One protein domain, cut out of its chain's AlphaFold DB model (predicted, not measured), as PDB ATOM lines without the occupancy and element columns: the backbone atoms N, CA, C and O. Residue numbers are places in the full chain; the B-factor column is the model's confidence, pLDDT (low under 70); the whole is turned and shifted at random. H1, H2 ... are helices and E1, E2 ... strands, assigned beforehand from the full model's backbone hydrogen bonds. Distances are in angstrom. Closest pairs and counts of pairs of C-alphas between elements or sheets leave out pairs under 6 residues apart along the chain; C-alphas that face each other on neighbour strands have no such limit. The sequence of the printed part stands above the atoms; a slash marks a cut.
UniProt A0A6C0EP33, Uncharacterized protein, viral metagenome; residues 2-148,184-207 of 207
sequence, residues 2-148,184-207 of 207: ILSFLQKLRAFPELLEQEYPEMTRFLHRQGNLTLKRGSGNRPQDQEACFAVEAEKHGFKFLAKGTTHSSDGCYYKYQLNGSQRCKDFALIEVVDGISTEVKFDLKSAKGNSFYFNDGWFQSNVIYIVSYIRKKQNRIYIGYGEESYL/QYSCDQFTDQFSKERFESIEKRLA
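Overview. This is residues 2 to 148 and 184 to 207 of the 207 residues of an uncharacterized protein of viral metagenome (UniProt A0A6C0EP33). A twisted sheet of five strands has helices on one face, H4 over its E2 and E3 part, H5 over its E6 edge and H1 between these two helices. H2 and H3 pack on H4, a small strand pair, E4 and E7, stands by the end of E3, and residues 34 to 39 stick out as a loop. The printed part has 171 residues with five named helices and seven named strands in the order H1, H2, H3, H4, E1, E2, E3, E4, E5, E6, E7, H5. The sheet runs E1, E2, E3, E5, E6 and is mixed; the class is mixed, helices and strands. The whole is compact, with a radius of gyration of the C-alphas of 15.7 A and spans of 44 by 43 by 27 A.

Arrangement. H1, residues 2 to 11, is close but not clearly touching H2, residues 13 to 16; the closest C-alphas, of Leu 9 and Leu 15, are 6.8 A apart. H3, residues 21 to 29, touches H4, residues 45 to 56, about perpendicular at 82 degrees, with the C-alphas of Thr 24 and Ala 48 closest at 5.2 A. H2 touches H4, closest at the C-alphas of Leu 16 and Cys 49, 5.1 A. E1, residues 72 to 77, E2, residues 88 to 94, and E3, residues 97 to 107, form a meander, each strand the antiparallel neighbour of the one before; N 74 and O 91 are 2.8 A apart, N 90 and O 101 2.9 A. E5, residues 124 to 132, is parallel to E3 at 30 degrees, with N 106 and O 127 at 2.9 A. E5 and E6, residues 135 to 142, form a hairpin, with N 128 and O 139 at 2.9 A. H1 and H4 are on one face of this sheet, two layers, one of helices and one of strands. H4 has a height of 8.0 A over the sheet. E4, residues 112 to 115, and E7, residues 184 to 186, are antiparallel, with N 185 and O 113 at 2.8 A. H5, residues 192 to 206, is on the same face as H1 and runs slantwise to E6 at 43 degrees on the local plane. With residues 202 to 206 alone H5 touches H1, a shallow tilt of 17 degrees, opposite ways; the C-alphas of Leu 3 and Leu 206 are closest at 6.3 A. In H1, H3, H4 and H5 every O i to N i+4 pair is within hydrogen-bond range; H2 is too short for such a pair.

Along the chain. H1 begins at C-alpha 2, (11.254, 16.614, 52.006). H4 is 16.5 A long and H5 21.0 A. E3, the longest strand, runs 32.8 A from C-alpha 97 at (7.063, 14.985, 66.192); E5 is 24.1 A and E6 23.0 A long. H5 ends at C-alpha 206, (16.993, 12.850, 55.780).

Size, cuts and confidence. The two C-alphas farthest apart, of Ser 69 and Lys 133, are 46.7 A apart. Residues 149 to 183 are not printed, and C-alphas 148 and 184 are 14.7 A apart across the cut. The links H3 to H4 and H4 to E1 are long, with 15 residues each. The pLDDT is under 70 at residues 33 to 41 and 80 to 85.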
ATOM      1  N   ILE A   2      10.229  15.643  52.390       96.12
ATOM      2  CA  ILE A   2      11.254  16.614  52.006       96.12
ATOM      3  C   ILE A   2      12.271  15.962  51.074       96.12
ATOM      4  O   ILE A   2      12.603  16.541  50.045       96.12
ATOM      5  N   LEU A   3      12.725  14.739  51.372       96.56
ATOM      6  CA  LEU A   3      13.705  14.072  50.517       96.56
ATOM      7  C   LEU A   3      13.168  13.822  49.098       96.56
ATOM      8  O   LEU A   3      13.839  14.159  48.124       96.56
ATOM      9  N   SER A   4      11.937  13.315  48.966       96.94
ATOM     10  CA  SER A   4      11.322  13.089  47.650       96.94
ATOM     11  C   SER A   4      11.064  14.397  46.896       96.94
ATOM     12  O   SER A   4      11.197  14.441  45.673       96.94
ATOM     13  N   PHE A   5      10.772  15.486  47.613       97.75
ATOM     14  CA  PHE A   5      10.695  16.825  47.032       97.75
ATOM     15  C   PHE A   5      12.050  17.282  46.460       97.75
ATOM     16  O   PHE A   5      12.121  17.722  45.313       97.75
ATOM     17  N   LEU A   6      13.146  17.112  47.206       97.81
ATOM     18  CA  LEU A   6      14.491  17.464  46.731       97.81
ATOM     19  C   LEU A   6      14.949  16.589  45.560       97.81
ATOM     20  O   LEU A   6      15.582  17.095  44.633       97.81
ATOM     21  N   GLN A   7      14.595  15.302  45.558       97.62
ATOM     22  CA  GLN A   7      14.849  14.401  44.432       97.62
ATOM     23  C   GLN A   7      14.123  14.867  43.163       97.62
ATOM     24  O   GLN A   7      14.729  14.878  42.091       97.62
ATOM     25  N   LYS A   8      12.871  15.332  43.282       97.44
ATOM     26  CA  LYS A   8      12.122  15.929  42.164       97.44
ATOM     27  C   LYS A   8      12.833  17.166  41.611       97.44
ATOM     28  O   LYS A   8      13.057  17.238  40.407       97.44
ATOM     29  N   LEU A   9      13.227  18.109  42.473       96.88
ATOM     30  CA  LEU A   9      13.934  19.323  42.038       96.88
ATOM     31  C   LEU A   9      15.279  19.008  41.369       96.88
ATOM     32  O   LEU A   9      15.648  19.651  40.392       96.88
ATOM     33  N   ARG A  10      16.005  18.001  41.868       95.56
ATOM     34  CA  ARG A  10      17.266  17.551  41.266       95.56
ATOM     35  C   ARG A  10      17.062  16.931  39.882       95.56
ATOM     36  O   ARG A  10      17.893  17.145  39.005       95.56
ATOM     37  N   ALA A  11      15.997  16.150  39.708       95.75
ATOM     38  CA  ALA A  11      15.674  15.499  38.441       95.75
ATOM     39  C   ALA A  11      15.170  16.488  37.377       95.75
ATOM     40  O   ALA A  11      15.432  16.277  36.195       95.75
ATOM     41  N   PHE A  12      14.502  17.566  37.803       95.88
ATOM     42  CA  PHE A  12      13.888  18.568  36.928       95.88
ATOM     43  C   PHE A  12      14.277  20.003  37.351       95.88
ATOM     44  O   PHE A  12      13.451  20.726  37.921       95.88
ATOM     45  N   PRO A  13      15.534  20.439  37.119       93.88
ATOM     46  CA  PRO A  13      16.013  21.769  37.514       93.88
ATOM     47  C   PRO A  13      15.200  22.932  36.930       93.88
ATOM     48  O   PRO A  13      15.074  23.981  37.560       93.88
ATOM     49  N   GLU A  14      14.621  22.747  35.743       93.75
ATOM     50  CA  GLU A  14      13.784  23.723  35.040       93.75
ATOM     51  C   GLU A  14      12.518  24.118  35.811       93.75
ATOM     52  O   GLU A  14      11.927  25.162  35.536       93.75
ATOM     53  N   LEU A  15      12.110  23.326  36.809       95.12
ATOM     54  CA  LEU A  15      11.013  23.689  37.707       95.12
ATOM     55  C   LEU A  15      11.299  24.977  38.489       95.12
ATOM     56  O   LEU A  15      10.355  25.652  38.888       95.12
ATOM     57  N   LEU A  16      12.574  25.332  38.692       94.50
ATOM     58  CA  LEU A  16      12.992  26.531  39.425       94.50
ATOM     59  C   LEU A  16      13.224  27.769  38.545       94.50
ATOM     60  O   LEU A  16      13.750  28.767  39.036       94.50
ATOM     61  N   GLU A  17      12.848  27.715  37.268       90.56
ATOM     62  CA  GLU A  17      13.029  28.816  36.306       90.56
ATOM     63  C   GLU A  17      11.715  29.349  35.729       90.56
ATOM     64  O   GLU A  17      11.708  30.199  34.842       90.56
ATOM     65  N   GLN A  18      10.591  28.833  36.212       91.69
ATOM     66  CA  GLN A  18       9.273  29.248  35.759       91.69
ATOM     67  C   GLN A  18       8.879  30.593  36.381       91.69
ATOM     68  O   GLN A  18       9.400  31.025  37.408       91.69
ATOM     69  N   GLU A  19       7.908  31.265  35.774       93.06
ATOM     70  CA  GLU A  19       7.373  32.507  36.322       93.06
ATOM     71  C   GLU A  19       6.033  32.245  37.010       93.06
ATOM     72  O   GLU A  19       5.077  31.773  36.393       93.06
ATOM     73  N   TYR A  20       5.942  32.617  38.288       95.19
ATOM     74  CA  TYR A  20       4.715  32.504  39.080       95.19
ATOM     75  C   TYR A  20       4.329  33.850  39.711       95.19
ATOM     76  O   TYR A  20       4.447  34.025  40.927       95.19
ATOM     77  N   PRO A  21       3.809  34.819  38.928       93.62
ATOM     78  CA  PRO A  21       3.563  36.181  39.408       93.62
ATOM     79  C   PRO A  21       2.607  36.268  40.605       93.62
ATOM     80  O   PRO A  21       2.678  37.209  41.399       93.62
ATOM     81  N   GLU A  22       1.671  35.326  40.730       95.12
ATOM     82  CA  GLU A  22       0.762  35.234  41.878       95.12
ATOM     83  C   GLU A  22       1.480  34.791  43.148       95.12
ATOM     84  O   GLU A  22       1.316  35.437  44.187       95.12
ATOM     85  N   MET A  23       2.333  33.769  43.054       95.31
ATOM     86  CA  MET A  23       3.142  33.314  44.180       95.31
ATOM     87  C   MET A  23       4.174  34.375  44.571       95.31
ATOM     88  O   MET A  23       4.291  34.698  45.747       95.31
ATOM     89  N   THR A  24       4.831  35.036  43.616       92.00
ATOM     90  CA  THR A  24       5.726  36.170  43.906       92.00
ATOM     91  C   THR A  24       4.990  37.273  44.675       92.00
ATOM     92  O   THR A  24       5.474  37.772  45.694       92.00
ATOM     93  N   ARG A  25       3.766  37.633  44.256       90.44
ATOM     94  CA  ARG A  25       2.920  38.596  44.989       90.44
ATOM     95  C   ARG A  25       2.520  38.087  46.374       90.44
ATOM     96  O   ARG A  25       2.419  38.881  47.310       90.44
ATOM     97  N   PHE A  26       2.251  36.794  46.519       92.25
ATOM     98  CA  PHE A  26       1.942  36.175  47.804       92.25
ATOM     99  C   PHE A  26       3.134  36.222  48.766       92.25
ATOM    100  O   PHE A  26       2.983  36.753  49.866       92.25
ATOM    101  N   LEU A  27       4.309  35.758  48.338       90.44
ATOM    102  CA  LEU A  27       5.550  35.753  49.116       90.44
ATOM    103  C   LEU A  27       5.961  37.170  49.526       90.44
ATOM    104  O   LEU A  27       6.277  37.417  50.690       90.44
ATOM    105  N   HIS A  28       5.843  38.140  48.614       86.75
ATOM    106  CA  HIS A  28       6.116  39.545  48.916       86.75
ATOM    107  C   HIS A  28       5.239  40.084  50.063       86.75
ATOM    108  O   HIS A  28       5.705  40.873  50.884       86.75
ATOM    109  N   ARG A  29       3.979  39.636  50.170       86.12
ATOM    110  CA  ARG A  29       3.063  40.028  51.259       86.12
ATOM    111  C   ARG A  29       3.423  39.428  52.618       86.12
ATOM    112  O   ARG A  29       2.957  39.952  53.624       86.12
ATOM    113  N   GLN A  30       4.254  38.386  52.663       84.88
ATOM    114  CA  GLN A  30       4.688  37.766  53.922       84.88
ATOM    115  C   GLN A  30       5.834  38.532  54.602       84.88
ATOM    116  O   GLN A  30       6.142  38.289  55.770       84.88
ATOM    117  N   GLY A  31       6.481  39.460  53.890       76.69
ATOM    118  CA  GLY A  31       7.536  40.303  54.444       76.69
ATOM    119  C   GLY A  31       7.048  41.588  55.101       76.69
ATOM    120  O   GLY A  31       5.857  41.886  55.180       76.69
ATOM    121  N   ASN A  32       7.998  42.398  55.573       70.25
ATOM    122  CA  ASN A  32       7.678  43.688  56.175       70.25
ATOM    123  C   ASN A  32       7.357  44.750  55.105       70.25
ATOM    124  O   ASN A  32       8.244  45.449  54.611       70.25
ATOM    125  N   LEU A  33       6.065  44.923  54.819       69.69
ATOM    126  CA  LEU A  33       5.544  45.887  53.841       69.69
ATOM    127  C   LEU A  33       5.762  47.365  54.221       69.69
ATOM    128  O   LEU A  33       5.567  48.250  53.389       69.69
ATOM    129  N   THR A  34       6.190  47.664  55.456       63.22
ATOM    130  CA  THR A  34       6.515  49.041  55.881       63.22
ATOM    131  C   THR A  34       7.851  49.543  55.322       63.22
ATOM    132  O   THR A  34       8.093  50.751  55.297       63.22
ATOM    133  N   LEU A  35       8.703  48.645  54.808       59.75
ATOM    134  CA  LEU A  35       9.963  48.980  54.141       59.75
ATOM    135  C   LEU A  35       9.677  49.501  52.721       59.75
ATOM    136  O   LEU A  35       9.868  48.807  51.725       59.75
ATOM    137  N   LYS A  36       9.174  50.739  52.642       48.38
ATOM    138  CA  LYS A  36       8.484  51.287  51.463       48.38
ATOM    139  C   LYS A  36       9.276  51.300  50.153       48.38
ATOM    140  O   LYS A  36       8.631  51.286  49.110       48.38
ATOM    141  N   ARG A  37      10.615  51.344  50.140       44.53
ATOM    142  CA  ARG A  37      11.408  51.353  48.892       44.53
ATOM    143  C   ARG A  37      12.822  50.817  49.105       44.53
ATOM    144  O   ARG A  37      13.654  51.469  49.724       44.53
ATOM    145  N   GLY A  38      13.088  49.656  48.522       48.81
ATOM    146  CA  GLY A  38      14.416  49.099  48.288       48.81
ATOM    147  C   GLY A  38      14.279  47.985  47.255       48.81
ATOM    148  O   GLY A  38      13.445  47.101  47.427       48.81
ATOM    149  N   SER A  39      15.044  48.034  46.163       45.06
ATOM    150  CA  SER A  39      15.025  47.009  45.103       45.06
ATOM    151  C   SER A  39      15.380  45.610  45.617       45.06
ATOM    152  O   SER A  39      14.977  44.624  45.017       45.06
ATOM    153  N   GLY A  40      16.065  45.522  46.760       51.50
ATOM    154  CA  GLY A  40      16.387  44.265  47.429       51.50
ATOM    155  C   GLY A  40      15.236  43.611  48.199       51.50
ATOM    156  O   GLY A  40      15.506  42.623  48.857       51.50
ATOM    157  N   ASN A  41      14.002  44.142  48.171       58.28
ATOM    158  CA  ASN A  41      12.860  43.663  48.977       58.28
ATOM    159  C   ASN A  41      11.844  42.789  48.230       58.28
ATOM    160  O   ASN A  41      10.736  42.588  48.726       58.28
ATOM    161  N   ARG A  42      12.174  42.302  47.033       74.38
ATOM    162  CA  ARG A  42      11.260  41.465  46.249       74.38
ATOM    163  C   ARG A  42      11.709  40.006  46.286       74.38
ATOM    164  O   ARG A  42      12.911  39.790  46.135       74.38
ATOM    165  N   PRO A  43      10.772  39.050  46.439       83.69
ATOM    166  CA  PRO A  43      11.086  37.653  46.202       83.69
ATOM    167  C   PRO A  43      11.656  37.475  44.793       83.69
ATOM    168  O   PRO A  43      11.196  38.132  43.854       83.69
ATOM    169  N   GLN A  44      12.644  36.603  44.659       86.62
ATOM    170  CA  GLN A  44      13.172  36.129  43.387       86.62
ATOM    171  C   GLN A  44      12.236  35.072  42.792       86.62
ATOM    172  O   GLN A  44      11.542  34.359  43.518       86.62
ATOM    173  N   ASP A  45      12.250  34.920  41.467       90.25
ATOM    174  CA  ASP A  45      11.384  33.953  40.776       90.25
ATOM    175  C   ASP A  45      11.658  32.506  41.218       90.25
ATOM    176  O   ASP A  45      10.726  31.716  41.372       90.25
ATOM    177  N   GLN A  46      12.915  32.187  41.551       93.25
ATOM    178  CA  GLN A  46      13.304  30.894  42.123       93.25
ATOM    179  C   GLN A  46      12.574  30.598  43.448       93.25
ATOM    180  O   GLN A  46      12.161  29.464  43.683       93.25
ATOM    181  N   GLU A  47      12.380  31.605  44.310       93.75
ATOM    182  CA  GLU A  47      11.649  31.444  45.576       93.75
ATOM    183  C   GLU A  47      10.164  31.163  45.320       93.75
ATOM    184  O   GLU A  47       9.566  30.312  45.979       93.75
ATOM    185  N   ALA A  48       9.572  31.837  44.330       94.81
ATOM    186  CA  ALA A  48       8.194  31.590  43.923       94.81
ATOM    187  C   ALA A  48       8.015  30.178  43.344       94.81
ATOM    188  O   ALA A  48       7.075  29.481  43.729       94.81
ATOM    189  N   CYS A  49       8.938  29.723  42.494       96.69
ATOM    190  CA  CYS A  49       8.950  28.352  41.985       96.69
ATOM    191  C   CYS A  49       9.040  27.323  43.108       96.69
ATOM    192  O   CYS A  49       8.261  26.376  43.145       96.69
ATOM    193  N   PHE A  50       9.967  27.523  44.047       97.38
ATOM    194  CA  PHE A  50      10.157  26.610  45.167       97.38
ATOM    195  C   PHE A  50       8.889  26.481  46.015       97.38
ATOM    196  O   PHE A  50       8.492  25.366  46.347       97.38
ATOM    197  N   ALA A  51       8.222  27.600  46.318       97.38
ATOM    198  CA  ALA A  51       6.958  27.591  47.048       97.38
ATOM    199  C   ALA A  51       5.851  26.845  46.284       97.38
ATOM    200  O   ALA A  51       5.188  25.990  46.864       97.38
ATOM    201  N   VAL A  52       5.684  27.110  44.983       98.06
ATOM    202  CA  VAL A  52       4.684  26.417  44.151       98.06
ATOM    203  C   VAL A  52       4.955  24.918  44.079       98.06
ATOM    204  O   VAL A  52       4.034  24.112  44.212       98.06
ATOM    205  N   GLU A  53       6.207  24.518  43.871       98.12
ATOM    206  CA  GLU A  53       6.553  23.103  43.798       98.12
ATOM    207  C   GLU A  53       6.408  22.409  45.153       98.12
ATOM    208  O   GLU A  53       5.971  21.260  45.188       98.12
ATOM    209  N   ALA A  54       6.691  23.098  46.261       97.94
ATOM    210  CA  ALA A  54       6.410  22.585  47.598       97.94
ATOM    211  C   ALA A  54       4.896  22.382  47.803       97.94
ATOM    212  O   ALA A  54       4.482  21.317  48.263       97.94
ATOM    213  N   GLU A  55       4.055  23.338  47.395       98.06
ATOM    214  CA  GLU A  55       2.591  23.205  47.475       98.06
ATOM    215  C   GLU A  55       2.058  22.046  46.629       98.06
ATOM    216  O   GLU A  55       1.277  21.226  47.121       98.06
ATOM    217  N   LYS A  56       2.539  21.899  45.389       97.50
ATOM    218  CA  LYS A  56       2.214  20.745  44.530       97.50
ATOM    219  C   LYS A  56       2.667  19.415  45.136       97.50
ATOM    220  O   LYS A  56       2.076  18.381  44.840       97.50
ATOM    221  N   HIS A  57       3.710  19.433  45.965       97.19
ATOM    222  CA  HIS A  57       4.229  18.263  46.679       97.19
ATOM    223  C   HIS A  57       3.574  18.053  48.055       97.19
ATOM    224  O   HIS A  57       4.017  17.208  48.829       97.19
ATOM    225  N   GLY A  58       2.511  18.799  48.367       96.38
ATOM    226  CA  GLY A  58       1.687  18.606  49.562       96.38
ATOM    227  C   GLY A  58       2.083  19.444  50.779       96.38
ATOM    228  O   GLY A  58       1.458  19.296  51.831       96.38
ATOM    229  N   PHE A  59       3.075  20.334  50.669       97.31
ATOM    230  CA  PHE A  59       3.396  21.278  51.740       97.31
ATOM    231  C   PHE A  59       2.381  22.423  51.782       97.31
ATOM    232  O   PHE A  59       2.007  22.978  50.757       97.31
ATOM    233  N   LYS A  60       1.958  22.827  52.978       95.88
ATOM    234  CA  LYS A  60       1.045  23.964  53.172       95.88
ATOM    235  C   LYS A  60       1.776  25.153  53.776       95.88
ATOM    236  O   LYS A  60       2.564  24.985  54.707       95.88
ATOM    237  N   PHE A  61       1.492  26.361  53.301       95.12
ATOM    238  CA  PHE A  61       2.076  27.557  53.900       95.12
ATOM    239  C   PHE A  61       1.669  27.703  55.371       95.12
ATOM    240  O   PHE A  61       0.488  27.623  55.715       95.12
ATOM    241  N   LEU A  62       2.649  27.974  56.230       92.75
ATOM    242  CA  LEU A  62       2.456  28.278  57.640       92.75
ATOM    243  C   LEU A  62       2.804  29.744  57.898       92.75
ATOM    244  O   LEU A  62       3.964  30.161  57.807       92.75
ATOM    245  N   ALA A  63       1.786  30.531  58.240       86.44
ATOM    246  CA  ALA A  63       1.939  31.956  58.486       86.44
ATOM    247  C   ALA A  63       2.811  32.233  59.720       86.44
ATOM    248  O   ALA A  63       2.866  31.461  60.684       86.44
ATOM    249  N   LYS A  64       3.481  33.385  59.722       80.44
ATOM    250  CA  LYS A  64       4.324  33.796  60.847       80.44
ATOM    251  C   LYS A  64       3.504  33.871  62.141       80.44
ATOM    252  O   LYS A  64       2.467  34.522  62.182       80.44
ATOM    253  N   GLY A  65       4.004  33.240  63.203       77.38
ATOM    254  CA  GLY A  65       3.334  33.207  64.507       77.38
ATOM    255  C   GLY A  65       2.231  32.153  64.626       77.38
ATOM    256  O   GLY A  65       1.609  32.065  65.679       77.38
ATOM    257  N   THR A  66       2.010  31.340  63.590       81.94
ATOM    258  CA  THR A  66       1.128  30.170  63.665       81.94
ATOM    259  C   THR A  66       1.940  28.901  63.906       81.94
ATOM    260  O   THR A  66       3.067  28.762  63.420       81.94
ATOM    261  N   THR A  67       1.378  27.983  64.686       77.62
ATOM    262  CA  THR A  67       1.897  26.629  64.886       77.62
ATOM    263  C   THR A  67       1.024  25.642  64.122       77.62
ATOM    264  O   THR A  67      -0.169  25.874  63.928       77.62
ATOM    265  N   HIS A  68       1.613  24.536  63.676       77.38
ATOM    266  CA  HIS A  68       0.832  23.425  63.148       77.38
ATOM    267  C   HIS A  68       0.049  22.770  64.298       77.38
ATOM    268  O   HIS A  68       0.606  22.496  65.360       77.38
ATOM    269  N   SER A  69      -1.250  22.545  64.103       71.69
ATOM    270  CA  SER A  69      -2.133  21.915  65.096       71.69
ATOM    271  C   SER A  69      -2.360  20.424  64.842       71.69
ATOM    272  O   SER A  69      -3.062  19.776  65.611       71.69
ATOM    273  N   SER A  70      -1.824  19.895  63.743       87.25
ATOM    274  CA  SER A  70      -1.999  18.514  63.305       87.25
ATOM    275  C   SER A  70      -0.751  18.020  62.585       87.25
ATOM    276  O   SER A  70       0.070  18.823  62.132       87.25
ATOM    277  N   ASP A  71      -0.663  16.705  62.428       92.44
ATOM    278  CA  ASP A  71       0.285  16.071  61.522       92.44
ATOM    279  C   ASP A  71       0.109  16.586  60.086       92.44
ATOM    280  O   ASP A  71      -0.989  16.978  59.663       92.44
ATOM    281  N   GLY A  72       1.209  16.611  59.334       94.19
ATOM    282  CA  GLY A  72       1.225  17.105  57.964       94.19
ATOM    283  C   GLY A  72       2.553  17.714  57.527       94.19
ATOM    284  O   GLY A  72       3.549  17.713  58.248       94.19
ATOM    285  N   CYS A  73       2.549  18.244  56.305       96.31
ATOM    286  CA  CYS A  73       3.691  18.901  55.677       96.31
ATOM    287  C   CYS A  73       3.420  20.402  55.559       96.31
ATOM    288  O   CYS A  73       2.392  20.819  55.018       96.31
ATOM    289  N   TYR A  74       4.350  21.223  56.033       96.38
ATOM    290  CA  TYR A  74       4.218  22.675  56.066       96.38
ATOM    291  C   TYR A  74       5.479  23.366  55.561       96.38
ATOM    292  O   TYR A  74       6.571  22.809  55.637       96.38
ATOM    293  N   TYR A  75       5.356  24.607  55.103       95.88
ATOM    294  CA  TYR A  75       6.514  25.450  54.845       95.88
ATOM    295  C   TYR A  75       6.347  26.842  55.439       95.88
ATOM    296  O   TYR A  75       5.278  27.446  55.387       95.88
ATOM    297  N   LYS A  76       7.437  27.369  55.990       93.62
ATOM    298  CA  LYS A  76       7.565  28.776  56.365       93.62
ATOM    299  C   LYS A  76       8.388  29.478  55.296       93.62
ATOM    300  O   LYS A  76       9.375  28.921  54.818       93.62
ATOM    301  N   TYR A  77       8.005  30.707  54.978       91.44
ATOM    302  CA  TYR A  77       8.776  31.602  54.124       91.44
ATOM    303  C   TYR A  77       9.186  32.844  54.907       91.44
ATOM    304  O   TYR A  77       8.378  33.407  55.653       91.44
ATOM    305  N   GLN A  78      10.422  33.294  54.721       83.19
ATOM    306  CA  GLN A  78      10.907  34.541  55.287       83.19
ATOM    307  C   GLN A  78      11.422  35.454  54.176       83.19
ATOM    308  O   GLN A  78      12.587  35.390  53.794       83.19
ATOM    309  N   LEU A  79      10.565  36.380  53.729       70.75
ATOM    310  CA  LEU A  79      10.987  37.437  52.814       70.75
ATOM    311  C   LEU A  79      12.097  38.252  53.465       70.75
ATOM    312  O   LEU A  79      11.860  38.889  54.499       70.75
ATOM    313  N   ASN A  80      13.271  38.263  52.840       60.62
ATOM    314  CA  ASN A  80      14.450  38.931  53.366       60.62
ATOM    315  C   ASN A  80      14.642  38.643  54.849       60.62
ATOM    316  O   ASN A  80      14.504  39.518  55.719       60.62
ATOM    317  N   GLY A  81      15.112  37.435  55.134       50.41
ATOM    318  CA  GLY A  81      16.117  37.350  56.168       50.41
ATOM    319  C   GLY A  81      17.028  38.574  56.122       50.41
ATOM    320  O   GLY A  81      17.418  39.031  55.046       50.41
ATOM    321  N   SER A  82      17.474  39.079  57.275       49.22
ATOM    322  CA  SER A  82      18.812  39.689  57.266       49.22
ATOM    323  C   SER A  82      19.721  38.774  56.428       49.22
ATOM    324  O   SER A  82      19.438  37.585  56.368       49.22
ATOM    325  N   GLN A  83      20.801  39.225  55.795       51.00
ATOM    326  CA  GLN A  83      21.654  38.345  54.961       51.00
ATOM    327  C   GLN A  83      22.237  37.100  55.705       51.00
ATOM    328  O   GLN A  83      23.070  36.373  55.175       51.00
ATOM    329  N   ARG A  84      21.805  36.875  56.955       50.34
ATOM    330  CA  ARG A  84      21.953  35.724  57.838       50.34
ATOM    331  C   ARG A  84      20.713  34.814  58.001       50.34
ATOM    332  O   ARG A  84      20.881  33.781  58.636       50.34
ATOM    333  N   CYS A  85      19.500  35.145  57.550       61.66
ATOM    334  CA  CYS A  85      18.329  34.260  57.700       61.66
ATOM    335  C   CYS A  85      18.030  33.503  56.406       61.66
ATOM    336  O   CYS A  85      18.515  33.861  55.341       61.66
ATOM    337  N   LYS A  86      17.276  32.421  56.567       83.31
ATOM    338  CA  LYS A  86      16.955  31.417  55.557       83.31
ATOM    339  C   LYS A  86      15.708  31.821  54.797       83.31
ATOM    340  O   LYS A  86      14.827  32.423  55.406       83.31
ATOM    341  N   ASP A  87      15.628  31.457  53.527       87.56
ATOM    342  CA  ASP A  87      14.485  31.815  52.689       87.56
ATOM    343  C   ASP A  87      13.271  30.956  53.063       87.56
ATOM    344  O   ASP A  87      12.173  31.473  53.276       87.56
ATOM    345  N   PHE A  88      13.488  29.647  53.243       93.62
ATOM    346  CA  PHE A  88      12.433  28.690  53.566       93.62
ATOM    347  C   PHE A  88      12.807  27.759  54.720       93.62
ATOM    348  O   PHE A  88      13.977  27.465  54.975       93.62
ATOM    349  N   ALA A  89      11.781  27.237  55.384       94.62
ATOM    350  CA  ALA A  89      11.885  26.041  56.205       94.62
ATOM    351  C   ALA A  89      10.741  25.093  55.842       94.62
ATOM    352  O   ALA A  89       9.582  25.504  55.899       94.62
ATOM    353  N   LEU A  90      11.061  23.856  55.465       96.25
ATOM    354  CA  LEU A  90      10.073  22.793  55.281       96.25
ATOM    355  C   LEU A  90       9.958  22.001  56.577       96.25
ATOM    356  O   LEU A  90      10.963  21.717  57.225       96.25
ATOM    357  N   ILE A  91       8.730  21.677  56.956       95.44
ATOM    358  CA  ILE A  91       8.392  21.063  58.232       95.44
ATOM    359  C   ILE A  91       7.534  19.837  57.954       95.44
ATOM    360  O   ILE A  91       6.509  19.940  57.282       95.44
ATOM    361  N   GLU A  92       7.932  18.701  58.506       94.69
ATOM    362  CA  GLU A  92       7.112  17.494  58.565       94.69
ATOM    363  C   GLU A  92       6.735  17.212  60.007       94.69
ATOM    364  O   GLU A  92       7.584  17.272  60.895       94.69
ATOM    365  N   VAL A  93       5.460  16.918  60.230       93.75
ATOM    366  CA  VAL A  93       4.916  16.560  61.537       93.75
ATOM    367  C   VAL A  93       4.277  15.191  61.409       93.75
ATOM    368  O   VAL A  93       3.331  15.033  60.635       93.75
ATOM    369  N   VAL A  94       4.822  14.220  62.135       92.38
ATOM    370  CA  VAL A  94       4.357  12.828  62.156       92.38
ATOM    371  C   VAL A  94       4.267  12.395  63.610       92.38
ATOM    372  O   VAL A  94       5.243  12.535  64.347       92.38
ATOM    373  N   ASP A  95       3.094  11.929  64.035       91.25
ATOM    374  CA  ASP A  95       2.801  11.546  65.418       91.25
ATOM    375  C   ASP A  95       3.144  12.666  66.424       91.25
ATOM    376  O   ASP A  95       3.667  12.433  67.516       91.25
ATOM    377  N   GLY A  96       2.901  13.923  66.033       86.94
ATOM    378  CA  GLY A  96       3.237  15.113  66.822       86.94
ATOM    379  C   GLY A  96       4.729  15.479  66.878       86.94
ATOM    380  O   GLY A  96       5.072  16.515  67.456       86.94
ATOM    381  N   ILE A  97       5.624  14.696  66.268       89.56
ATOM    382  CA  ILE A  97       7.063  14.985  66.192       89.56
ATOM    383  C   ILE A  97       7.342  15.843  64.960       89.56
ATOM    384  O   ILE A  97       7.035  15.457  63.836       89.56
ATOM    385  N   SER A  98       7.953  17.012  65.173       91.56
ATOM    386  CA  SER A  98       8.260  17.979  64.116       91.56
ATOM    387  C   SER A  98       9.720  17.883  63.673       91.56
ATOM    388  O   SER A  98      10.632  18.026  64.488       91.56
ATOM    389  N   THR A  99       9.943  17.695  62.374       92.44
ATOM    390  CA  THR A  99      11.254  17.809  61.723       92.44
ATOM    391  C   THR A  99      11.259  19.040  60.829       92.44
ATOM    392  O   THR A  99      10.462  19.136  59.901       92.44
ATOM    393  N   GLU A 100      12.162  19.986  61.097       94.00
ATOM    394  CA  GLU A 100      12.313  21.229  60.332       94.00
ATOM    395  C   GLU A 100      13.648  21.227  59.574       94.00
ATOM    396  O   GLU A 100      14.717  21.119  60.176       94.00
ATOM    397  N   VAL A 101      13.593  21.404  58.253       95.88
ATOM    398  CA  VAL A 101      14.766  21.527  57.378       95.88
ATOM    399  C   VAL A 101      14.780  22.912  56.749       95.88
ATOM    400  O   VAL A 101      13.781  23.374  56.199       95.88
ATOM    401  N   LYS A 102      15.922  23.594  56.840       95.31
ATOM    402  CA  LYS A 102      16.079  24.987  56.414       95.31
ATOM    403  C   LYS A 102      16.743  25.075  55.052       95.31
ATOM    404  O   LYS A 102      17.718  24.370  54.797       95.31
ATOM    405  N   PHE A 103      16.260  26.002  54.236       95.06
ATOM    406  CA  PHE A 103      16.692  26.194  52.860       95.06
ATOM    407  C   PHE A 103      17.113  27.633  52.591       95.06
ATOM    408  O   PHE A 103      16.539  28.587  53.120       95.06
ATOM    409  N   ASP A 104      18.130  27.773  51.752       93.00
ATOM    410  CA  ASP A 104      18.652  29.050  51.282       93.00
ATOM    411  C   ASP A 104      18.865  28.948  49.768       93.00
ATOM    412  O   ASP A 104      19.603  28.088  49.280       93.00
ATOM    413  N   LEU A 105      18.139  29.764  49.017       92.88
ATOM    414  CA  LEU A 105      18.056  29.690  47.572       92.88
ATOM    415  C   LEU A 105      18.996  30.730  46.974       92.88
ATOM    416  O   LEU A 105      19.110  31.874  47.432       92.88
ATOM    417  N   LYS A 106      19.732  30.324  45.946       91.19
ATOM    418  CA  LYS A 106      20.644  31.202  45.219       91.19
ATOM    419  C   LYS A 106      20.465  30.971  43.730       91.19
ATOM    420  O   LYS A 106      20.499  29.842  43.253       91.19
ATOM    421  N   SER A 107      20.344  32.060  42.989       89.88
ATOM    422  CA  SER A 107      20.316  32.033  41.532       89.88
ATOM    423  C   SER A 107      21.577  32.690  40.983       89.88
ATOM    424  O   SER A 107      21.919  33.819  41.346       89.88
ATOM    425  N   ALA A 108      22.292  31.970  40.126       89.88
ATOM    426  CA  ALA A 108      23.484  32.465  39.462       89.88
ATOM    427  C   ALA A 108      23.129  33.227  38.185       89.88
ATOM    428  O   ALA A 108      22.292  32.804  37.390       89.88
ATOM    429  N   LYS A 109      23.846  34.325  37.932       83.75
ATOM    430  CA  LYS A 109      23.856  34.963  36.615       83.75
ATOM    431  C   LYS A 109      25.020  34.373  35.822       83.75
ATOM    432  O   LYS A 109      26.175  34.746  36.022       83.75
ATOM    433  N   GLY A 110      24.719  33.414  34.949       83.81
ATOM    434  CA  GLY A 110      25.740  32.603  34.286       83.81
ATOM    435  C   GLY A 110      26.318  31.565  35.248       83.81
ATOM    436  O   GLY A 110      25.590  30.695  35.712       83.81
ATOM    437  N   ASN A 111      27.614  31.671  35.557       85.75
ATOM    438  CA  ASN A 111      28.359  30.671  36.337       85.75
ATOM    439  C   ASN A 111      28.758  31.148  37.743       85.75
ATOM    440  O   ASN A 111      29.726  30.671  38.325       85.75
ATOM    441  N   SER A 112      28.073  32.159  38.271       91.12
ATOM    442  CA  SER A 112      28.378  32.685  39.599       91.12
ATOM    443  C   SER A 112      27.179  33.380  40.219       91.12
ATOM    444  O   SER A 112      26.319  33.915  39.513       91.12
ATOM    445  N   PHE A 113      27.146  33.406  41.543       89.94
ATOM    446  CA  PHE A 113      26.116  34.077  42.324       89.94
ATOM    447  C   PHE A 113      26.752  34.900  43.443       89.94
ATOM    448  O   PHE A 113      27.937  34.755  43.738       89.94
ATOM    449  N   TYR A 114      25.974  35.790  44.054       86.00
ATOM    450  CA  TYR A 114      26.487  36.696  45.075       86.00
ATOM    451  C   TYR A 114      26.139  36.226  46.489       86.00
ATOM    452  O   TYR A 114      24.971  36.033  46.829       86.00
ATOM    453  N   PHE A 115      27.160  36.149  47.337       78.31
ATOM    454  CA  PHE A 115      27.031  36.245  48.783       78.31
ATOM    455  C   PHE A 115      27.389  37.680  49.165       78.31
ATOM    456  O   PHE A 115      28.554  38.059  49.114       78.31
ATOM    457  N   ASN A 116      26.397  38.502  49.512       77.00
ATOM    458  CA  ASN A 116      26.648  39.857  50.017       77.00
ATOM    459  C   ASN A 116      27.340  39.787  51.405       77.00
ATOM    460  O   ASN A 116      28.425  39.238  51.549       77.00
ATOM    461  N   ASP A 117      26.713  40.241  52.489       72.62
ATOM    462  CA  ASP A 117      27.213  40.024  53.856       72.62
ATOM    463  C   ASP A 117      26.919  38.608  54.404       72.62
ATOM    464  O   ASP A 117      27.044  38.376  55.615       72.62
ATOM    465  N   GLY A 118      26.498  37.684  53.533       81.56
ATOM    466  CA  GLY A 118      26.155  36.298  53.851       81.56
ATOM    467  C   GLY A 118      27.313  35.318  53.643       81.56
ATOM    468  O   GLY A 118      28.358  35.656  53.086       81.56
ATOM    469  N   TRP A 119      27.102  34.088  54.102       89.38
ATOM    470  CA  TRP A 119      27.960  32.932  53.851       89.38
ATOM    471  C   TRP A 119      27.134  31.657  53.961       89.38
ATOM    472  O   TRP A 119      26.025  31.687  54.509       89.38
ATOM    473  N   PHE A 120      27.691  30.547  53.488       91.62
ATOM    474  CA  PHE A 120      27.158  29.229  53.777       91.62
ATOM    475  C   PHE A 120      27.023  29.006  55.291       91.62
ATOM    476  O   PHE A 120      27.837  29.469  56.087       91.62
ATOM    477  N   GLN A 121      25.952  28.328  55.698       90.62
ATOM    478  CA  GLN A 121      25.604  28.137  57.108       90.62
ATOM    479  C   GLN A 121      25.427  26.659  57.396       90.62
ATOM    480  O   GLN A 121      24.912  25.936  56.546       90.62
ATOM    481  N   SER A 122      25.794  26.260  58.610       91.81
ATOM    482  CA  SER A 122      25.617  24.895  59.090       91.81
ATOM    483  C   SER A 122      24.139  24.505  59.181       91.81
ATOM    484  O   SER A 122      23.317  25.325  59.600       91.81
ATOM    485  N   ASN A 123      23.814  23.249  58.859       93.44
ATOM    486  CA  ASN A 123      22.455  22.683  58.932       93.44
ATOM    487  C   ASN A 123      21.432  23.409  58.045       93.44
ATOM    488  O   ASN A 123      20.256  23.547  58.389       93.44
ATOM    489  N   VAL A 124      21.894  23.903  56.900       94.69
ATOM    490  CA  VAL A 124      21.064  24.575  55.902       94.69
ATOM    491  C   VAL A 124      21.344  23.956  54.556       94.69
ATOM    492  O   VAL A 124      22.499  23.901  54.146       94.69
ATOM    493  N   ILE A 125      20.294  23.553  53.854       97.12
ATOM    494  CA  ILE A 125      20.403  23.075  52.483       97.12
ATOM    495  C   ILE A 125      20.374  24.281  51.545       97.12
ATOM    496  O   ILE A 125      19.409  25.042  51.503       97.12
ATOM    497  N   TYR A 126      21.444  24.457  50.786       95.88
ATOM    498  CA  TYR A 126      21.527  25.451  49.730       95.88
ATOM    499  C   TYR A 126      21.017  24.854  48.431       95.88
ATOM    500  O   TYR A 126      21.417  23.752  48.057       95.88
ATOM    501  N   ILE A 127      20.154  25.600  47.744       96.50
ATOM    502  CA  ILE A 127      19.663  25.258  46.412       96.50
ATOM    503  C   ILE A 127      20.139  26.334  45.446       96.50
ATOM    504  O   ILE A 127      19.624  27.455  45.438       96.50
ATOM    505  N   VAL A 128      21.147  25.994  44.646       95.38
ATOM    506  CA  VAL A 128      21.772  26.930  43.711       95.38
ATOM    507  C   VAL A 128      21.372  26.584  42.285       95.38
ATOM    508  O   VAL A 128      21.817  25.563  41.763       95.38
ATOM    509  N   SER A 129      20.575  27.440  41.647       94.19
ATOM    510  CA  SER A 129      20.242  27.334  40.221       94.19
ATOM    511  C   SER A 129      21.270  28.102  39.390       94.19
ATOM    512  O   SER A 129      21.578  29.259  39.691       94.19
ATOM    513  N   TYR A 130      21.832  27.474  38.358       93.81
ATOM    514  CA  TYR A 130      22.851  28.082  37.497       93.81
ATOM    515  C   TYR A 130      22.841  27.497  36.082       93.81
ATOM    516  O   TYR A 130      22.361  26.389  35.853       93.81
ATOM    517  N   ILE A 131      23.418  28.229  35.125       90.00
ATOM    518  CA  ILE A 131      23.507  27.790  33.727       90.00
ATOM    519  C   ILE A 131      24.955  27.434  33.408       90.00
ATOM    520  O   ILE A 131      25.853  28.275  33.482       90.00
ATOM    521  N   ARG A 132      25.187  26.199  32.957       87.19
ATOM    522  CA  ARG A 132      26.499  25.739  32.479       87.19
ATOM    523  C   ARG A 132      26.347  25.089  31.115       87.19
ATOM    524  O   ARG A 132      25.524  24.201  30.939       87.19
ATOM    525  N   LYS A 133      27.145  25.527  30.134       87.00
ATOM    526  CA  LYS A 133      27.075  25.037  28.739       87.00
ATOM    527  C   LYS A 133      25.650  25.102  28.146       87.00
ATOM    528  O   LYS A 133      25.233  24.186  27.448       87.00
ATOM    529  N   LYS A 134      24.919  26.196  28.415       87.19
ATOM    530  CA  LYS A 134      23.518  26.422  27.991       87.19
ATOM    531  C   LYS A 134      22.502  25.409  28.549       87.19
ATOM    532  O   LYS A 134      21.423  25.273  27.990       87.19
ATOM    533  N   GLN A 135      22.850  24.701  29.620       88.62
ATOM    534  CA  GLN A 135      21.947  23.797  30.324       88.62
ATOM    535  C   GLN A 135      21.721  24.293  31.744       88.62
ATOM    536  O   GLN A 135      22.670  24.714  32.417       88.62
ATOM    537  N   ASN A 136      20.472  24.192  32.180       89.75
ATOM    538  CA  ASN A 136      20.060  24.507  33.535       89.75
ATOM    539  C   ASN A 136      20.557  23.418  34.468       89.75
ATOM    540  O   ASN A 136      20.440  22.222  34.188       89.75
ATOM    541  N   ARG A 137      21.164  23.841  35.566       92.69
ATOM    542  CA  ARG A 137      21.715  22.958  36.577       92.69
ATOM    543  C   ARG A 137      21.308  23.445  37.946       92.69
ATOM    544  O   ARG A 137      21.131  24.639  38.184       92.69
ATOM    545  N   ILE A 138      21.221  22.486  38.851       95.00
ATOM    546  CA  ILE A 138      20.937  22.725  40.250       95.00
ATOM    547  C   ILE A 138      22.010  22.047  41.089       95.00
ATOM    548  O   ILE A 138      22.383  20.897  40.848       95.00
ATOM    549  N   TYR A 139      22.533  22.780  42.057       97.00
ATOM    550  CA  TYR A 139      23.289  22.220  43.164       97.00
ATOM    551  C   TYR A 139      22.378  22.193  44.389       97.00
ATOM    552  O   TYR A 139      21.709  23.184  44.678       97.00
ATOM    553  N   ILE A 140      22.353  21.063  45.091       98.00
ATOM    554  CA  ILE A 140      21.613  20.893  46.340       98.00
ATOM    555  C   ILE A 140      22.568  20.245  47.342       98.00
ATOM    556  O   ILE A 140      23.026  19.123  47.122       98.00
ATOM    557  N   GLY A 141      22.892  20.953  48.421       97.81
ATOM    558  CA  GLY A 141      23.875  20.495  49.405       97.81
ATOM    559  C   GLY A 141      23.807  21.271  50.714       97.81
ATOM    560  O   GLY A 141      23.280  22.381  50.757       97.81
ATOM    561  N   TYR A 142      24.332  20.695  51.794       97.25
ATOM    562  CA  TYR A 142      24.459  21.411  53.063       97.25
ATOM    563  C   TYR A 142      25.519  22.508  52.978       97.25
ATOM    564  O   TYR A 142      26.584  22.316  52.388       97.25
ATOM    565  N   GLY A 143      25.247  23.655  53.598       95.00
ATOM    566  CA  GLY A 143      26.118  24.824  53.533       95.00
ATOM    567  C   GLY A 143      27.527  24.550  54.038       95.00
ATOM    568  O   GLY A 143      28.487  24.914  53.371       95.00
ATOM    569  N   GLU A 144      27.665  23.859  55.167       94.44
ATOM    570  CA  GLU A 144      28.970  23.484  55.726       94.44
ATOM    571  C   GLU A 144      29.791  22.545  54.826       94.44
ATOM    572  O   GLU A 144      30.991  22.398  55.028       94.44
ATOM    573  N   GLU A 145      29.163  21.927  53.823       95.38
ATOM    574  CA  GLU A 145      29.819  21.063  52.840       95.38
ATOM    575  C   GLU A 145      29.972  21.736  51.461       95.38
ATOM    576  O   GLU A 145      30.465  21.120  50.517       95.38
ATOM    577  N   SER A 146      29.511  22.983  51.317       94.19
ATOM    578  CA  SER A 146      29.422  23.702  50.037       94.19
ATOM    579  C   SER A 146      30.632  24.589  49.732       94.19
ATOM    580  O   SER A 146      30.631  25.269  48.710       94.19
ATOM    581  N   TYR A 147      31.624  24.625  50.622       91.75
ATOM    582  CA  TYR A 147      32.824  25.444  50.485       91.75
ATOM    583  C   TYR A 147      34.088  24.647  50.795       91.75
ATOM    584  O   TYR A 147      34.054  23.640  51.504       91.75
ATOM    585  N   LEU A 148      35.229  25.135  50.308       91.56
ATOM    586  CA  LEU A 148      36.537  24.663  50.750       91.56
ATOM    587  C   LEU A 148      36.958  25.386  52.031       91.56
ATOM    588  O   LEU A 148      36.652  26.564  52.221       91.56
ATOM    589  N   GLN A 184      31.386  37.365  45.087       88.50
ATOM    590  CA  GLN A 184      30.914  36.495  44.027       88.50
ATOM    591  C   GLN A 184      31.479  35.096  44.261       88.50
ATOM    592  O   GLN A 184      32.669  34.942  44.528       88.50
ATOM    593  N   TYR A 185      30.625  34.085  44.176       90.00
ATOM    594  CA  TYR A 185      30.991  32.687  44.352       90.00
ATOM    595  C   TYR A 185      30.808  31.948  43.031       90.00
ATOM    596  O   TYR A 185      29.742  32.035  42.414       90.00
ATOM    597  N   SER A 186      31.865  31.275  42.567       92.69
ATOM    598  CA  SER A 186      31.830  30.536  41.303       92.69
ATOM    599  C   SER A 186      31.097  29.206  41.465       92.69
ATOM    600  O   SER A 186      31.326  28.458  42.420       92.69
ATOM    601  N   CYS A 187      30.260  28.888  40.481       93.62
ATOM    602  CA  CYS A 187      29.605  27.593  40.343       93.62
ATOM    603  C   CYS A 187      30.536  26.516  39.754       93.62
ATOM    604  O   CYS A 187      30.125  25.363  39.649       93.62
ATOM    605  N   ASP A 188      31.785  26.841  39.391       92.00
ATOM    606  CA  ASP A 188      32.726  25.881  38.786       92.00
ATOM    607  C   ASP A 188      33.005  24.657  39.660       92.00
ATOM    608  O   ASP A 188      33.197  23.556  39.136       92.00
ATOM    609  N   GLN A 189      32.982  24.834  40.983       90.44
ATOM    610  CA  GLN A 189      33.189  23.744  41.935       90.44
ATOM    611  C   GLN A 189      32.045  22.725  41.946       90.44
ATOM    612  O   GLN A 189      32.251  21.580  42.345       90.44
ATOM    613  N   PHE A 190      30.847  23.118  41.493       93.81
ATOM    614  CA  PHE A 190      29.671  22.253  41.416       93.81
ATOM    615  C   PHE A 190      29.795  21.327  40.201       93.81
ATOM    616  O   PHE A 190      29.028  21.365  39.239       93.81
ATOM    617  N   THR A 191      30.833  20.496  40.225       93.69
ATOM    618  CA  THR A 191      31.015  19.388  39.291       93.69
ATOM    619  C   THR A 191      29.933  18.335  39.521       93.69
ATOM    620  O   THR A 191      29.287  18.315  40.572       93.69
ATOM    621  N   ASP A 192      29.729  17.446  38.550       93.56
ATOM    622  CA  ASP A 192      28.732  16.378  38.677       93.56
ATOM    623  C   ASP A 192      29.061  15.457  39.861       93.56
ATOM    624  O   ASP A 192      28.173  15.115  40.640       93.56
ATOM    625  N   GLN A 193      30.349  15.138  40.049       95.69
ATOM    626  CA  GLN A 193      30.828  14.337  41.174       95.69
ATOM    627  C   GLN A 193      30.606  15.053  42.509       95.69
ATOM    628  O   GLN A 193      29.964  14.497  43.397       95.69
ATOM    629  N   PHE A 194      31.060  16.305  42.628       95.75
ATOM    630  CA  PHE A 194      30.884  17.083  43.856       95.75
ATOM    631  C   PHE A 194      29.400  17.226  44.210       95.75
ATOM    632  O   PHE A 194      28.991  16.939  45.327       95.75
ATOM    633  N   SER A 195      28.562  17.605  43.245       96.31
ATOM    634  CA  SER A 195      27.124  17.791  43.470       96.31
ATOM    635  C   SER A 195      26.429  16.484  43.861       96.31
ATOM    636  O   SER A 195      25.530  16.495  44.698       96.31
ATOM    637  N   LYS A 196      26.852  15.351  43.284       96.81
ATOM    638  CA  LYS A 196      26.331  14.028  43.636       96.81
ATOM    639  C   LYS A 196      26.666  13.659  45.080       96.81
ATOM    640  O   LYS A 196      25.749  13.324  45.819       96.81
ATOM    641  N   GLU A 197      27.926  13.783  45.492       97.31
ATOM    642  CA  GLU A 197      28.362  13.469  46.863       97.31
ATOM    643  C   GLU A 197      27.627  14.315  47.915       97.31
ATOM    644  O   GLU A 197      27.215  13.806  48.959       97.31
ATOM    645  N   ARG A 198      27.414  15.606  47.631       97.62
ATOM    646  CA  ARG A 198      26.693  16.514  48.543       97.62
ATOM    647  C   ARG A 198      25.214  16.170  48.650       97.62
ATOM    648  O   ARG A 198      24.646  16.263  49.735       97.62
ATOM    649  N   PHE A 199      24.603  15.721  47.558       98.00
ATOM    650  CA  PHE A 199      23.227  15.244  47.602       98.00
ATOM    651  C   PHE A 199      23.092  13.906  48.339       98.00
ATOM    652  O   PHE A 199      22.160  13.734  49.114       98.00
ATOM    653  N   GLU A 200      24.040  12.983  48.166       97.88
ATOM    654  CA  GLU A 200      24.068  11.719  48.920       97.88
ATOM    655  C   GLU A 200      24.209  11.960  50.434       97.88
ATOM    656  O   GLU A 200      23.658  11.208  51.238       97.88
ATOM    657  N   SER A 201      24.910  13.023  50.850       97.38
ATOM    658  CA  SER A 201      24.932  13.459  52.257       97.38
ATOM    659  C   SER A 201      23.531  13.851  52.747       97.38
ATOM    660  O   SER A 201      23.118  13.439  53.830       97.38
ATOM    661  N   ILE A 202      22.758  14.577  51.932       97.12
ATOM    662  CA  ILE A 202      21.359  14.921  52.240       97.12
ATOM    663  C   ILE A 202      20.495  13.667  52.351       97.12
ATOM    664  O   ILE A 202      19.759  13.535  53.326       97.12
ATOM    665  N   GLU A 203      20.607  12.741  51.399       96.88
ATOM    666  CA  GLU A 203      19.881  11.466  51.430       96.88
ATOM    667  C   GLU A 203      20.137  10.709  52.734       96.88
ATOM    668  O   GLU A 203      19.192  10.253  53.361       96.88
ATOM    669  N   LYS A 204      21.389  10.652  53.200       96.19
ATOM    670  CA  LYS A 204      21.739   9.982  54.463       96.19
ATOM    671  C   LYS A 204      21.206  10.687  55.707       96.19
ATOM    672  O   LYS A 204      20.911  10.014  56.685       96.19
ATOM    673  N   ARG A 205      21.145  12.023  55.713       94.88
ATOM    674  CA  ARG A 205      20.686  12.796  56.883       94.88
ATOM    675  C   ARG A 205      19.163  12.910  56.975       94.88
ATOM    676  O   ARG A 205      18.662  13.209  58.054       94.88
ATOM    677  N   LEU A 206      18.455  12.745  55.857       92.75
ATOM    678  CA  LEU A 206      16.993  12.850  55.780       92.75
ATOM    679  C   LEU A 206      16.274  11.499  55.619       92.75
ATOM    680  O   LEU A 206      15.044  11.502  55.561       92.75
ATOM    681  N   ALA A 207      17.013  10.394  55.488       84.56
ATOM    682  CA  ALA A 207      16.480   9.029  55.526       84.56
ATOM    683  C   ALA A 207      16.201   8.588  56.966       84.56
ATOM    684  O   ALA A 207      15.170   7.906  57.155       84.56
TER     685      ALA A 207